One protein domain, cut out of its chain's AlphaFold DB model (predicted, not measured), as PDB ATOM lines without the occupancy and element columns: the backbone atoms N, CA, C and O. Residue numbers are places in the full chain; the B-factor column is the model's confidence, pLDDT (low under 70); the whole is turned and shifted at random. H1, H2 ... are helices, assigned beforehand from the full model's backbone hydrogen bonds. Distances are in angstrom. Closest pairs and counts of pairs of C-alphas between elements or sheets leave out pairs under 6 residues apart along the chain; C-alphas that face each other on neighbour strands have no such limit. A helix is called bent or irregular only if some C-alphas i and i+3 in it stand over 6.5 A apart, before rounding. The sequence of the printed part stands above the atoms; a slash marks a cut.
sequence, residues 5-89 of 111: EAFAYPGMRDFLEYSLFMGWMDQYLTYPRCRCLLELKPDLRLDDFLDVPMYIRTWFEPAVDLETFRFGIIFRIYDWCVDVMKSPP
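AT A GLANCE: This is residues 5 to 89 of the 111 residues of an uncharacterized protein of Corchorus olitorius (UniProt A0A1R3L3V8). The chain runs out along the long helix H1, folds back through a stretch that holds the short helix H2, and turns again into the second long helix H3, in a drawn-out Z with few contacts. H1 and H3 run out in roughly the same direction, H3 set farther along the long axis, and the returning stretch lies between them. The printed part has 85 residues with three named helices, in the order H1, H2, H3, and no named strand; the class is all helix. The whole is extended, with a radius of gyration of the C-alphas of 18.7 A, and its outline is a rod spanning 66 by 28 by 17 A.

HOW THE PARTS SIT: The first helix, H1, residues 12 to 39, touches no helix. After a short link of 6 residues comes H2, residues 46 to 50, which is apart from H1. The N-to-C direction has an x component of 0.95 in H1 and of -0.97 in H2. A long link of 15 residues, 51 to 65, leads to H3, residues 66 to 86, whose direction has an x component of 0.80. H2 and H3 are near each other, with 7 pairs of C-alphas within 10 A; their closest C-alphas are 8.1 A apart, only just too far to touch. H1 and H3 are apart. Every O i to N i+4 pair is within hydrogen-bond range in H2 and H3, and 22 of 24 are in H1.

IN THESE COORDINATES: H1 begins at C-alpha 12 at (14.557, -37.041, 3.937) and ends at C-alpha 39 at (52.099, -20.513, 3.976), a length of 41.0 A over 28 residues. It is neither bent nor irregular, but only just: C-alphas 29 and 32 are 6.0 A apart. H2, 5 residues from Leu 46 to Leu 50, measures 6.5 A. H3, 21 residues from Leu 66 to Lys 86, measures 30.5 A and ends at C-alpha 86 at (60.321, -14.602, -22.598).

THE WHOLE: The two C-alphas farthest apart, those of Tyr 9 and Pro 89, are 66.8 A apart. Residues 8 to 15, of which 12 to 15 belong to H1, residues 39 to 45, and residues 75 to 89, of which 75 to 86 belong to H3, stand free. The body without them has 55 residues and spans 45 by 23 by 15 A. The printed part has no cut, and the long link is H2 to H3. The mean pLDDT of the printed part is 78.1; the model's confidence is under 70 at residues 6 to 7, 10, 13, 42, 59 to 62 and 88 to 89.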
ATOM      1  N   GLU A   5       8.634 -35.741  -5.197       71.56
ATOM      2  CA  GLU A   5       8.311 -37.138  -5.500       71.56
ATOM      3  C   GLU A   5       9.528 -38.075  -5.435       71.56
ATOM      4  O   GLU A   5       9.366 -39.283  -5.289       71.56
ATOM      5  N   ALA A   6      10.749 -37.537  -5.531       66.69
ATOM      6  CA  ALA A   6      11.985 -38.313  -5.448       66.69
ATOM      7  C   ALA A   6      12.377 -38.677  -4.002       66.69
ATOM      8  O   ALA A   6      13.308 -39.458  -3.800       66.69
ATOM      9  N   PHE A   7      11.695 -38.122  -2.992       69.56
ATOM     10  CA  PHE A   7      11.987 -38.379  -1.584       69.56
ATOM     11  C   PHE A   7      11.031 -39.425  -1.004       69.56
ATOM     12  O   PHE A   7       9.813 -39.271  -1.048       69.56
ATOM     13  N   ALA A   8      11.589 -40.476  -0.399       72.38
ATOM     14  CA  ALA A   8      10.810 -41.583   0.158       72.38
ATOM     15  C   ALA A   8      10.005 -41.202   1.417       72.38
ATOM     16  O   ALA A   8       9.025 -41.867   1.744       72.38
ATOM     17  N   TYR A   9      10.415 -40.156   2.144       76.56
ATOM     18  CA  TYR A   9       9.729 -39.678   3.346       76.56
ATOM     19  C   TYR A   9       9.941 -38.168   3.576       76.56
ATOM     20  O   TYR A   9      10.973 -37.627   3.171       76.56
ATOM     21  N   PRO A  10       9.008 -37.480   4.270       69.19
ATOM     22  CA  PRO A  10       8.999 -36.016   4.395       69.19
ATOM     23  C   PRO A  10      10.267 -35.399   5.011       69.19
ATOM     24  O   PRO A  10      10.672 -34.323   4.592       69.19
ATOM     25  N   GLY A  11      10.925 -36.082   5.957       71.81
ATOM     26  CA  GLY A  11      12.163 -35.606   6.604       71.81
ATOM     27  C   GLY A  11      13.460 -35.936   5.852       71.81
ATOM     28  O   GLY A  11      14.543 -35.553   6.286       71.81
ATOM     29  N   MET A  12      13.381 -36.667   4.732       72.19
ATOM     30  CA  MET A  12      14.557 -37.041   3.937       72.19
ATOM     31  C   MET A  12      15.201 -35.819   3.286       72.19
ATOM     32  O   MET A  12      16.419 -35.758   3.155       72.19
ATOM     33  N   ARG A  13      14.379 -34.839   2.900       66.81
ATOM     34  CA  ARG A  13      14.833 -33.577   2.322       66.81
ATOM     35  C   ARG A  13      15.706 -32.799   3.308       66.81
ATOM     36  O   ARG A  13      16.823 -32.441   2.956       66.81
ATOM     37  N   ASP A  14      15.228 -32.619   4.538       72.50
ATOM     38  CA  ASP A  14      15.944 -31.885   5.589       72.50
ATOM     39  C   ASP A  14      17.261 -32.582   5.956       72.50
ATOM     40  O   ASP A  14      18.288 -31.938   6.161       72.50
ATOM     41  N   PHE A  15      17.256 -33.918   5.972       75.00
ATOM     42  CA  PHE A  15      18.463 -34.715   6.172       75.00
ATOM     43  C   PHE A  15      19.485 -34.519   5.043       75.00
ATOM     44  O   PHE A  15      20.683 -34.395   5.299       75.00
ATOM     45  N   LEU A  16      19.020 -34.466   3.793       74.62
ATOM     46  CA  LEU A  16      19.881 -34.296   2.627       74.62
ATOM     47  C   LEU A  16      20.484 -32.882   2.595       74.62
ATOM     48  O   LEU A  16      21.692 -32.743   2.418       74.62
ATOM     49  N   GLU A  17      19.686 -31.854   2.884       75.12
ATOM     50  CA  GLU A  17      20.153 -30.470   3.053       75.12
ATOM     51  C   GLU A  17      21.173 -30.348   4.202       75.12
ATOM     52  O   GLU A  17      22.227 -29.731   4.035       75.12
ATOM     53  N   TYR A  18      20.923 -31.009   5.338       75.19
ATOM     54  CA  TYR A  18      21.853 -31.050   6.468       75.19
ATOM     55  C   TYR A  18      23.177 -31.744   6.119       75.19
ATOM     56  O   TYR A  18      24.246 -31.238   6.456       75.19
ATOM     57  N   SER A  19      23.126 -32.881   5.423       77.75
ATOM     58  CA  SER A  19      24.327 -33.613   5.000       77.75
ATOM     59  C   SER A  19      25.183 -32.810   4.014       77.75
ATOM     60  O   SER A  19      26.404 -32.767   4.165       77.75
ATOM     61  N   LEU A  20      24.552 -32.101   3.068       78.88
ATOM     62  CA  LEU A  20      25.227 -31.184   2.148       78.88
ATOM     63  C   LEU A  20      25.896 -30.033   2.899       78.88
ATOM     64  O   LEU A  20      27.065 -29.739   2.661       78.88
ATOM     65  N   PHE A  21      25.184 -29.415   3.844       77.31
ATOM     66  CA  PHE A  21      25.738 -28.354   4.679       77.31
ATOM     67  C   PHE A  21      26.932 -28.835   5.515       77.31
ATOM     68  O   PHE A  21      27.952 -28.151   5.578       77.31
ATOM     69  N   MET A  22      26.839 -30.021   6.123       80.38
ATOM     70  CA  MET A  22      27.934 -30.593   6.910       80.38
ATOM     71  C   MET A  22      29.150 -30.950   6.051       80.38
ATOM     72  O   MET A  22      30.274 -30.646   6.445       80.38
ATOM     73  N   GLY A  23      28.942 -31.519   4.861       81.38
ATOM     74  CA  GLY A  23      30.027 -31.766   3.908       81.38
ATOM     75  C   GLY A  23      30.693 -30.469   3.437       81.38
ATOM     76  O   GLY A  23      31.917 -30.372   3.394       81.38
ATOM     77  N   TRP A  24      29.895 -29.436   3.160       82.06
ATOM     78  CA  TRP A  24      30.404 -28.112   2.811       82.06
ATOM     79  C   TRP A  24      31.211 -27.479   3.952       82.06
ATOM     80  O   TRP A  24      32.275 -26.907   3.718       82.06
ATOM     81  N   MET A  25      30.749 -27.618   5.197       81.31
ATOM     82  CA  MET A  25      31.464 -27.138   6.380       81.31
ATOM     83  C   MET A  25      32.818 -27.830   6.569       81.31
ATOM     84  O   MET A  25      33.798 -27.164   6.902       81.31
ATOM     85  N   ASP A  26      32.899 -29.138   6.329       82.94
ATOM     86  CA  ASP A  26      34.159 -29.882   6.406       82.94
ATOM     87  C   ASP A  26      35.170 -29.391   5.354       82.94
ATOM     88  O   ASP A  26      36.326 -29.081   5.668       82.94
ATOM     89  N   GLN A  27      34.712 -29.177   4.116       79.44
ATOM     90  CA  GLN A  27      35.523 -28.563   3.058       79.44
ATOM     91  C   GLN A  27      35.963 -27.138   3.425       79.44
ATOM     92  O   GLN A  27      37.132 -26.779   3.251       79.44
ATOM     93  N   TYR A  28      35.047 -26.330   3.972       80.31
ATOM     94  CA  TYR A  28      35.327 -24.958   4.387       80.31
ATOM     95  C   TYR A  28      36.387 -24.883   5.477       80.31
ATOM     96  O   TYR A  28      37.228 -23.996   5.418       80.31
ATOM     97  N   LEU A  29      36.365 -25.784   6.461       81.88
ATOM     98  CA  LEU A  29      37.335 -25.799   7.560       81.88
ATOM     99  C   LEU A  29      38.675 -26.418   7.152       81.88
ATOM    100  O   LEU A  29      39.725 -26.034   7.677       81.88
ATOM    101  N   THR A  30      38.665 -27.331   6.183       83.88
ATOM    102  CA  THR A  30      39.894 -27.931   5.660       83.88
ATOM    103  C   THR A  30      40.705 -26.926   4.838       83.88
ATOM    104  O   THR A  30      41.929 -26.881   4.959       83.88
ATOM    105  N   TYR A  31      40.047 -26.037   4.087       80.88
ATOM    106  CA  TYR A  31      40.715 -24.993   3.303       80.88
ATOM    107  C   TYR A  31      41.667 -24.072   4.106       80.88
ATOM    108  O   TYR A  31      42.846 -24.001   3.754       80.88
ATOM    109  N   PRO A  32      41.245 -23.371   5.183       79.00
ATOM    110  CA  PRO A  32      42.118 -22.498   5.960       79.00
ATOM    111  C   PRO A  32      43.217 -23.292   6.667       79.00
ATOM    112  O   PRO A  32      44.343 -22.809   6.751       79.00
ATOM    113  N   ARG A  33      42.936 -24.526   7.108       81.19
ATOM    114  CA  ARG A  33      43.952 -25.420   7.673       81.19
ATOM    115  C   ARG A  33      45.056 -25.710   6.655       81.19
ATOM    116  O   ARG A  33      46.229 -25.531   6.973       81.19
ATOM    117  N   CYS A  34      44.692 -26.132   5.446       76.00
ATOM    118  CA  CYS A  34      45.649 -26.376   4.368       76.00
ATOM    119  C   CYS A  34      46.396 -25.095   4.000       76.00
ATOM    120  O   CYS A  34      47.619 -25.113   3.924       76.00
ATOM    121  N   ARG A  35      45.700 -23.963   3.869       77.06
ATOM    122  CA  ARG A  35      46.324 -22.668   3.579       77.06
ATOM    123  C   ARG A  35      47.395 -22.290   4.604       77.06
ATOM    124  O   ARG A  35      48.494 -21.927   4.203       77.06
ATOM    125  N   CYS A  36      47.110 -22.417   5.901       79.44
ATOM    126  CA  CYS A  36      48.104 -22.156   6.942       79.44
ATOM    127  C   CYS A  36      49.327 -23.074   6.795       79.44
ATOM    128  O   CYS A  36      50.455 -22.605   6.888       79.44
ATOM    129  N   LEU A  37      49.126 -24.368   6.524       78.00
ATOM    130  CA  LEU A  37      50.234 -25.313   6.330       78.00
ATOM    131  C   LEU A  37      51.087 -24.992   5.093       78.00
ATOM    132  O   LEU A  37      52.296 -25.219   5.118       78.00
ATOM    133  N   LEU A  38      50.471 -24.467   4.033       74.44
ATOM    134  CA  LEU A  38      51.151 -24.074   2.798       74.44
ATOM    135  C   LEU A  38      51.937 -22.770   2.970       74.44
ATOM    136  O   LEU A  38      53.067 -22.690   2.510       74.44
ATOM    137  N   GLU A  39      51.394 -21.776   3.681       75.31
ATOM    138  CA  GLU A  39      52.099 -20.513   3.976       75.31
ATOM    139  C   GLU A  39      53.371 -20.729   4.821       75.31
ATOM    140  O   GLU A  39      54.310 -19.940   4.748       75.31
ATOM    141  N   LEU A  40      53.436 -21.824   5.585       77.62
ATOM    142  CA  LEU A  40      54.626 -22.236   6.335       77.62
ATOM    143  C   LEU A  40      55.701 -22.934   5.479       77.62
ATOM    144  O   LEU A  40      56.815 -23.131   5.966       77.62
ATOM    145  N   LYS A  41      55.402 -23.317   4.229       74.94
ATOM    146  CA  LYS A  41      56.337 -24.002   3.325       74.94
ATOM    147  C   LYS A  41      56.743 -23.086   2.158       74.94
ATOM    148  O   LYS A  41      55.913 -22.817   1.295       74.94
ATOM    149  N   PRO A  42      58.014 -22.650   2.070       68.44
ATOM    150  CA  PRO A  42      58.472 -21.791   0.973       68.44
ATOM    151  C   PRO A  42      58.585 -22.523  -0.376       68.44
ATOM    152  O   PRO A  42      58.413 -21.897  -1.416       68.44
ATOM    153  N   ASP A  43      58.813 -23.841  -0.362       74.88
ATOM    154  CA  ASP A  43      59.006 -24.663  -1.565       74.88
ATOM    155  C   ASP A  43      57.776 -25.522  -1.861       74.88
ATOM    156  O   ASP A  43      57.776 -26.743  -1.675       74.88
ATOM    157  N   LEU A  44      56.697 -24.876  -2.300       72.94
ATOM    158  CA  LEU A  44      55.482 -25.592  -2.658       72.94
ATOM    159  C   LEU A  44      55.667 -26.363  -3.972       72.94
ATOM    160  O   LEU A  44      55.905 -25.760  -5.023       72.94
ATOM    161  N   ARG A  45      55.537 -27.694  -3.933       81.06
ATOM    162  CA  ARG A  45      55.591 -28.527  -5.144       81.06
ATOM    163  C   ARG A  45      54.229 -28.538  -5.830       81.06
ATOM    164  O   ARG A  45      53.195 -28.329  -5.201       81.06
ATOM    165  N   LEU A  46      54.219 -28.823  -7.131       77.81
ATOM    166  CA  LEU A  46      52.970 -28.937  -7.888       77.81
ATOM    167  C   LEU A  46      52.075 -30.063  -7.342       77.81
ATOM    168  O   LEU A  46      50.864 -29.890  -7.276       77.81
ATOM    169  N   ASP A  47      52.673 -31.165  -6.885       81.25
ATOM    170  CA  ASP A  47      51.946 -32.279  -6.260       81.25
ATOM    171  C   ASP A  47      51.212 -31.821  -4.990       81.25
ATOM    172  O   ASP A  47      50.021 -32.077  -4.833       81.25
ATOM    173  N   ASP A  48      51.883 -31.027  -4.144       77.94
ATOM    174  CA  ASP A  48      51.278 -30.464  -2.934       77.94
ATOM    175  C   ASP A  48      50.089 -29.542  -3.265       77.94
ATOM    176  O   ASP A  48      49.177 -29.425  -2.453       77.94
ATOM    177  N   PHE A  49      50.085 -28.883  -4.436       75.88
ATOM    178  CA  PHE A  49      48.971 -28.056  -4.918       75.88
ATOM    179  C   PHE A  49      47.777 -28.896  -5.401       75.88
ATOM    180  O   PHE A  49      46.626 -28.520  -5.165       75.88
ATOM    181  N   LEU A  50      48.034 -30.030  -6.059       80.38
ATOM    182  CA  LEU A  50      46.991 -30.960  -6.512       80.38
ATOM    183  C   LEU A  50      46.285 -31.644  -5.331       80.38
ATOM    184  O   LEU A  50      45.081 -31.890  -5.392       80.38
ATOM    185  N   ASP A  51      46.998 -31.855  -4.227       79.69
ATOM    186  CA  ASP A  51      46.444 -32.457  -3.012       79.69
ATOM    187  C   ASP A  51      45.601 -31.483  -2.162       79.69
ATOM    188  O   ASP A  51      44.899 -31.905  -1.238       79.69
ATOM    189  N   VAL A  52      45.617 -30.172  -2.451       77.38
ATOM    190  CA  VAL A  52      44.857 -29.183  -1.663       77.38
ATOM    191  C   VAL A  52      43.364 -29.301  -1.951       77.38
ATOM    192  O   VAL A  52      42.958 -29.081  -3.092       77.38
ATOM    193  N   PRO A  53      42.503 -29.529  -0.945       74.56
ATOM    194  CA  PRO A  53      41.070 -29.613  -1.168       74.56
ATOM    195  C   PRO A  53      40.531 -28.305  -1.744       74.56
ATOM    196  O   PRO A  53      40.789 -27.209  -1.236       74.56
ATOM    197  N   MET A  54      39.763 -28.432  -2.822       73.50
ATOM    198  CA  MET A  54      39.095 -27.299  -3.440       73.50
ATOM    199  C   MET A  54      37.824 -26.965  -2.687       73.50
ATOM    200  O   MET A  54      36.968 -27.813  -2.453       73.50
ATOM    201  N   TYR A  55      37.710 -25.696  -2.328       72.31
ATOM    202  CA  TYR A  55      36.580 -25.185  -1.584       72.31
ATOM    203  C   TYR A  55      35.586 -24.493  -2.518       72.31
ATOM    204  O   TYR A  55      35.926 -23.529  -3.210       72.31
ATOM    205  N   ILE A  56      34.335 -24.953  -2.494       74.31
ATOM    206  CA  ILE A  56      33.211 -24.261  -3.126       74.31
ATOM    207  C   ILE A  56      32.685 -23.219  -2.137       74.31
ATOM    208  O   ILE A  56      32.344 -23.542  -1.007       74.31
ATOM    209  N   ARG A  57      32.547 -21.957  -2.560       72.94
ATOM    210  CA  ARG A  57      32.017 -20.875  -1.699       72.94
ATOM    211  C   ARG A  57      30.551 -21.040  -1.295       72.94
ATOM    212  O   ARG A  57      30.077 -20.337  -0.409       72.94
ATOM    213  N   THR A  58      29.842 -21.916  -1.983       73.25
ATOM    214  CA  THR A  58      28.415 -22.170  -1.853       73.25
ATOM    215  C   THR A  58      28.183 -23.612  -1.436       73.25
ATOM    216  O   THR A  58      28.883 -24.514  -1.879       73.25
ATOM    217  N   TRP A  59      27.161 -23.824  -0.612       66.62
ATOM    218  CA  TRP A  59      26.747 -25.154  -0.160       66.62
ATOM    219  C   TRP A  59      26.033 -25.969  -1.251       66.62
ATOM    220  O   TRP A  59      25.819 -27.166  -1.081       66.62
ATOM    221  N   PHE A  60      25.647 -25.331  -2.361       68.94
ATOM    222  CA  PHE A  60      25.081 -25.999  -3.529       68.94
ATOM    223  C   PHE A  60      26.152 -26.254  -4.594       68.94
ATOM    224  O   PHE A  60      27.121 -25.496  -4.716       68.94
ATOM    225  N   GLU A  61      25.934 -27.308  -5.380       67.50
ATOM    226  CA  GLU A  61      26.841 -27.762  -6.431       67.50
ATOM    227  C   GLU A  61      26.967 -26.708  -7.549       67.50
ATOM    228  O   GLU A  61      25.958 -26.306  -8.142       67.50
ATOM    229  N   PRO A  62      28.183 -26.205  -7.830       69.31
ATOM    230  CA  PRO A  62      28.403 -25.271  -8.919       69.31
ATOM    231  C   PRO A  62      28.289 -25.998 -10.263       69.31
ATOM    232  O   PRO A  62      28.642 -27.163 -10.390       69.31
ATOM    233  N   ALA A  63      27.875 -25.281 -11.309       73.44
ATOM    234  CA  ALA A  63      27.806 -25.829 -12.670       73.44
ATOM    235  C   ALA A  63      29.188 -26.145 -13.287       73.44
ATOM    236  O   ALA A  63      29.264 -26.636 -14.411       73.44
ATOM    237  N   VAL A  64      30.273 -25.812 -12.586       76.25
ATOM    238  CA  VAL A  64      31.652 -25.980 -13.044       76.25
ATOM    239  C   VAL A  64      32.306 -27.062 -12.205       76.25
ATOM    240  O   VAL A  64      32.365 -26.943 -10.982       76.25
ATOM    241  N   ASP A  65      32.824 -28.081 -12.882       81.94
ATOM    242  CA  ASP A  65      33.656 -29.100 -12.261       81.94
ATOM    243  C   ASP A  65      34.922 -28.466 -11.659       81.94
ATOM    244  O   ASP A  65      35.639 -27.694 -12.308       81.94
ATOM    245  N   LEU A  66      35.183 -28.783 -10.393       80.06
ATOM    246  CA  LEU A  66      36.273 -28.181  -9.639       80.06
ATOM    247  C   LEU A  66      37.635 -28.600 -10.192       80.06
ATOM    248  O   LEU A  66      38.535 -27.764 -10.261       80.06
ATOM    249  N   GLU A  67      37.791 -29.851 -10.629       81.94
ATOM    250  CA  GLU A  67      39.060 -30.317 -11.201       81.94
ATOM    251  C   GLU A  67      39.382 -29.551 -12.481       81.94
ATOM    252  O   GLU A  67      40.486 -29.028 -12.646       81.94
ATOM    253  N   THR A  68      38.384 -29.359 -13.343       85.19
ATOM    254  CA  THR A  68      38.517 -28.514 -14.535       85.19
ATOM    255  C   THR A  68      38.960 -27.086 -14.183       85.19
ATOM    256  O   THR A  68      39.852 -26.530 -14.831       85.19
ATOM    257  N   PHE A  69      38.390 -26.489 -13.130       83.62
ATOM    258  CA  PHE A  69      38.806 -25.167 -12.652       83.62
ATOM    259  C   PHE A  69      40.267 -25.151 -12.168       83.62
ATOM    260  O   PHE A  69      41.021 -24.237 -12.519       83.62
ATOM    261  N   ARG A  70      40.698 -26.175 -11.419       85.69
ATOM    262  CA  ARG A  70      42.084 -26.324 -10.948       85.69
ATOM    263  C   ARG A  70      43.074 -26.408 -12.097       85.69
ATOM    264  O   ARG A  70      44.061 -25.671 -12.099       85.69
ATOM    265  N   PHE A  71      42.808 -27.260 -13.085       86.62
ATOM    266  CA  PHE A  71      43.673 -27.377 -14.259       86.62
ATOM    267  C   PHE A  71      43.764 -26.052 -15.019       86.62
ATOM    268  O   PHE A  71      44.861 -25.646 -15.403       86.62
ATOM    269  N   GLY A  72      42.654 -25.321 -15.156       87.44
ATOM    270  CA  GLY A  72      42.657 -23.983 -15.752       87.44
ATOM    271  C   GLY A  72      43.585 -22.994 -15.034       87.44
ATOM    272  O   GLY A  72      44.288 -22.222 -15.688       87.44
ATOM    273  N   ILE A  73      43.644 -23.035 -13.698       86.50
ATOM    274  CA  ILE A  73      44.587 -22.216 -12.918       86.50
ATOM    275  C   ILE A  73      46.035 -22.621 -13.206       86.50
ATOM    276  O   ILE A  73      46.865 -21.741 -13.431       86.50
ATOM    277  N   ILE A  74      46.338 -23.923 -13.229       88.12
ATOM    278  CA  ILE A  74      47.698 -24.429 -13.483       88.12
ATOM    279  C   ILE A  74      48.207 -23.947 -14.843       88.12
ATOM    280  O   ILE A  74      49.307 -23.401 -14.923       88.12
ATOM    281  N   PHE A  75      47.397 -24.078 -15.897       89.12
ATOM    282  CA  PHE A  75      47.769 -23.595 -17.229       89.12
ATOM    283  C   PHE A  75      48.004 -22.086 -17.250       89.12
ATOM    284  O   PHE A  75      48.983 -21.626 -17.823       89.12
ATOM    285  N   ARG A  76      47.173 -21.313 -16.548       88.81
ATOM    286  CA  ARG A  76      47.344 -19.859 -16.467       88.81
ATOM    287  C   ARG A  76      48.634 -19.452 -15.749       88.81
ATOM    288  O   ARG A  76      49.269 -18.480 -16.149       88.81
ATOM    289  N   ILE A  77      49.020 -20.175 -14.696       86.69
ATOM    290  CA  ILE A  77      50.305 -19.970 -14.011       86.69
ATOM    291  C   ILE A  77      51.455 -20.317 -14.958       86.69
ATOM    292  O   ILE A  77      52.410 -19.551 -15.056       86.69
ATOM    293  N   TYR A  78      51.351 -21.435 -15.679       87.00
ATOM    294  CA  TYR A  78      52.357 -21.847 -16.651       87.00
ATOM    295  C   TYR A  78      52.554 -20.800 -17.755       87.00
ATOM    296  O   TYR A  78      53.688 -20.395 -18.006       87.00
ATOM    297  N   ASP A  79      51.469 -20.311 -18.357       89.56
ATOM    298  CA  ASP A  79      51.518 -19.256 -19.372       89.56
ATOM    299  C   ASP A  79      52.197 -17.997 -18.823       89.56
ATOM    300  O   ASP A  79      53.081 -17.432 -19.469       89.56
ATOM    301  N   TRP A  80      51.879 -17.610 -17.584       87.88
ATOM    302  CA  TRP A  80      52.527 -16.471 -16.935       87.88
ATOM    303  C   TRP A  80      54.028 -16.694 -16.712       87.88
ATOM    304  O   TRP A  80      54.831 -15.805 -16.997       87.88
ATOM    305  N   CYS A  81      54.438 -17.883 -16.261       85.88
ATOM    306  CA  CYS A  81      55.851 -18.240 -16.145       85.88
ATOM    307  C   CYS A  81      56.561 -18.166 -17.503       85.88
ATOM    308  O   CYS A  81      57.674 -17.651 -17.589       85.88
ATOM    309  N   VAL A  82      55.919 -18.648 -18.569       88.06
ATOM    310  CA  VAL A  82      56.447 -18.582 -19.936       88.06
ATOM    311  C   VAL A  82      56.611 -17.135 -20.398       88.06
ATOM    312  O   VAL A  82      57.646 -16.802 -20.977       88.06
ATOM    313  N   ASP A  83      55.642 -16.270 -20.118       88.38
ATOM    314  CA  ASP A  83      55.711 -14.850 -20.468       88.38
ATOM    315  C   ASP A  83      56.828 -14.122 -19.707       88.38
ATOM    316  O   ASP A  83      57.573 -13.333 -20.295       88.38
ATOM    317  N   VAL A  84      57.016 -14.433 -18.420       85.38
ATOM    318  CA  VAL A  84      58.126 -13.900 -17.611       85.38
ATOM    319  C   VAL A  84      59.477 -14.377 -18.143       85.38
ATOM    320  O   VAL A  84      60.399 -13.574 -18.247       85.38
ATOM    321  N   MET A  85      59.604 -15.649 -18.532       82.75
ATOM    322  CA  MET A  85      60.843 -16.187 -19.110       82.75
ATOM    323  C   MET A  85      61.169 -15.606 -20.493       82.75
ATOM    324  O   MET A  85      62.339 -15.503 -20.854       82.75
ATOM    325  N   LYS A  86      60.151 -15.249 -21.285       83.06
ATOM    326  CA  LYS A  86      60.321 -14.602 -22.598       83.06
ATOM    327  C   LYS A  86      60.620 -13.109 -22.488       83.06
ATOM    328  O   LYS A  86      61.177 -12.530 -23.420       83.06
ATOM    329  N   SER A  87      60.229 -12.485 -21.381       74.06
ATOM    330  CA  SER A  87      60.508 -11.078 -21.122       74.06
ATOM    331  C   SER A  87      62.005 -10.902 -20.842       74.06
ATOM    332  O   SER A  87      62.562 -11.649 -20.034       74.06
ATOM    333  N   PRO A  88      62.695  -9.942 -21.488       67.94
ATOM    334  CA  PRO A  88      64.083  -9.660 -21.151       67.94
ATOM    335  C   PRO A  88      64.175  -9.288 -19.663       67.94
ATOM    336  O   PRO A  88      63.267  -8.624 -19.150       67.94
ATOM    337  N   PRO A  89      65.237  -9.707 -18.949       62.78
ATOM    338  CA  PRO A  89      65.410  -9.329 -17.556       62.78
ATOM    339  C   PRO A  89      65.363  -7.806 -17.473       62.78
ATOM    340  O   PRO A  89      66.046  -7.129 -18.241       62.78
TER     341      PRO A  89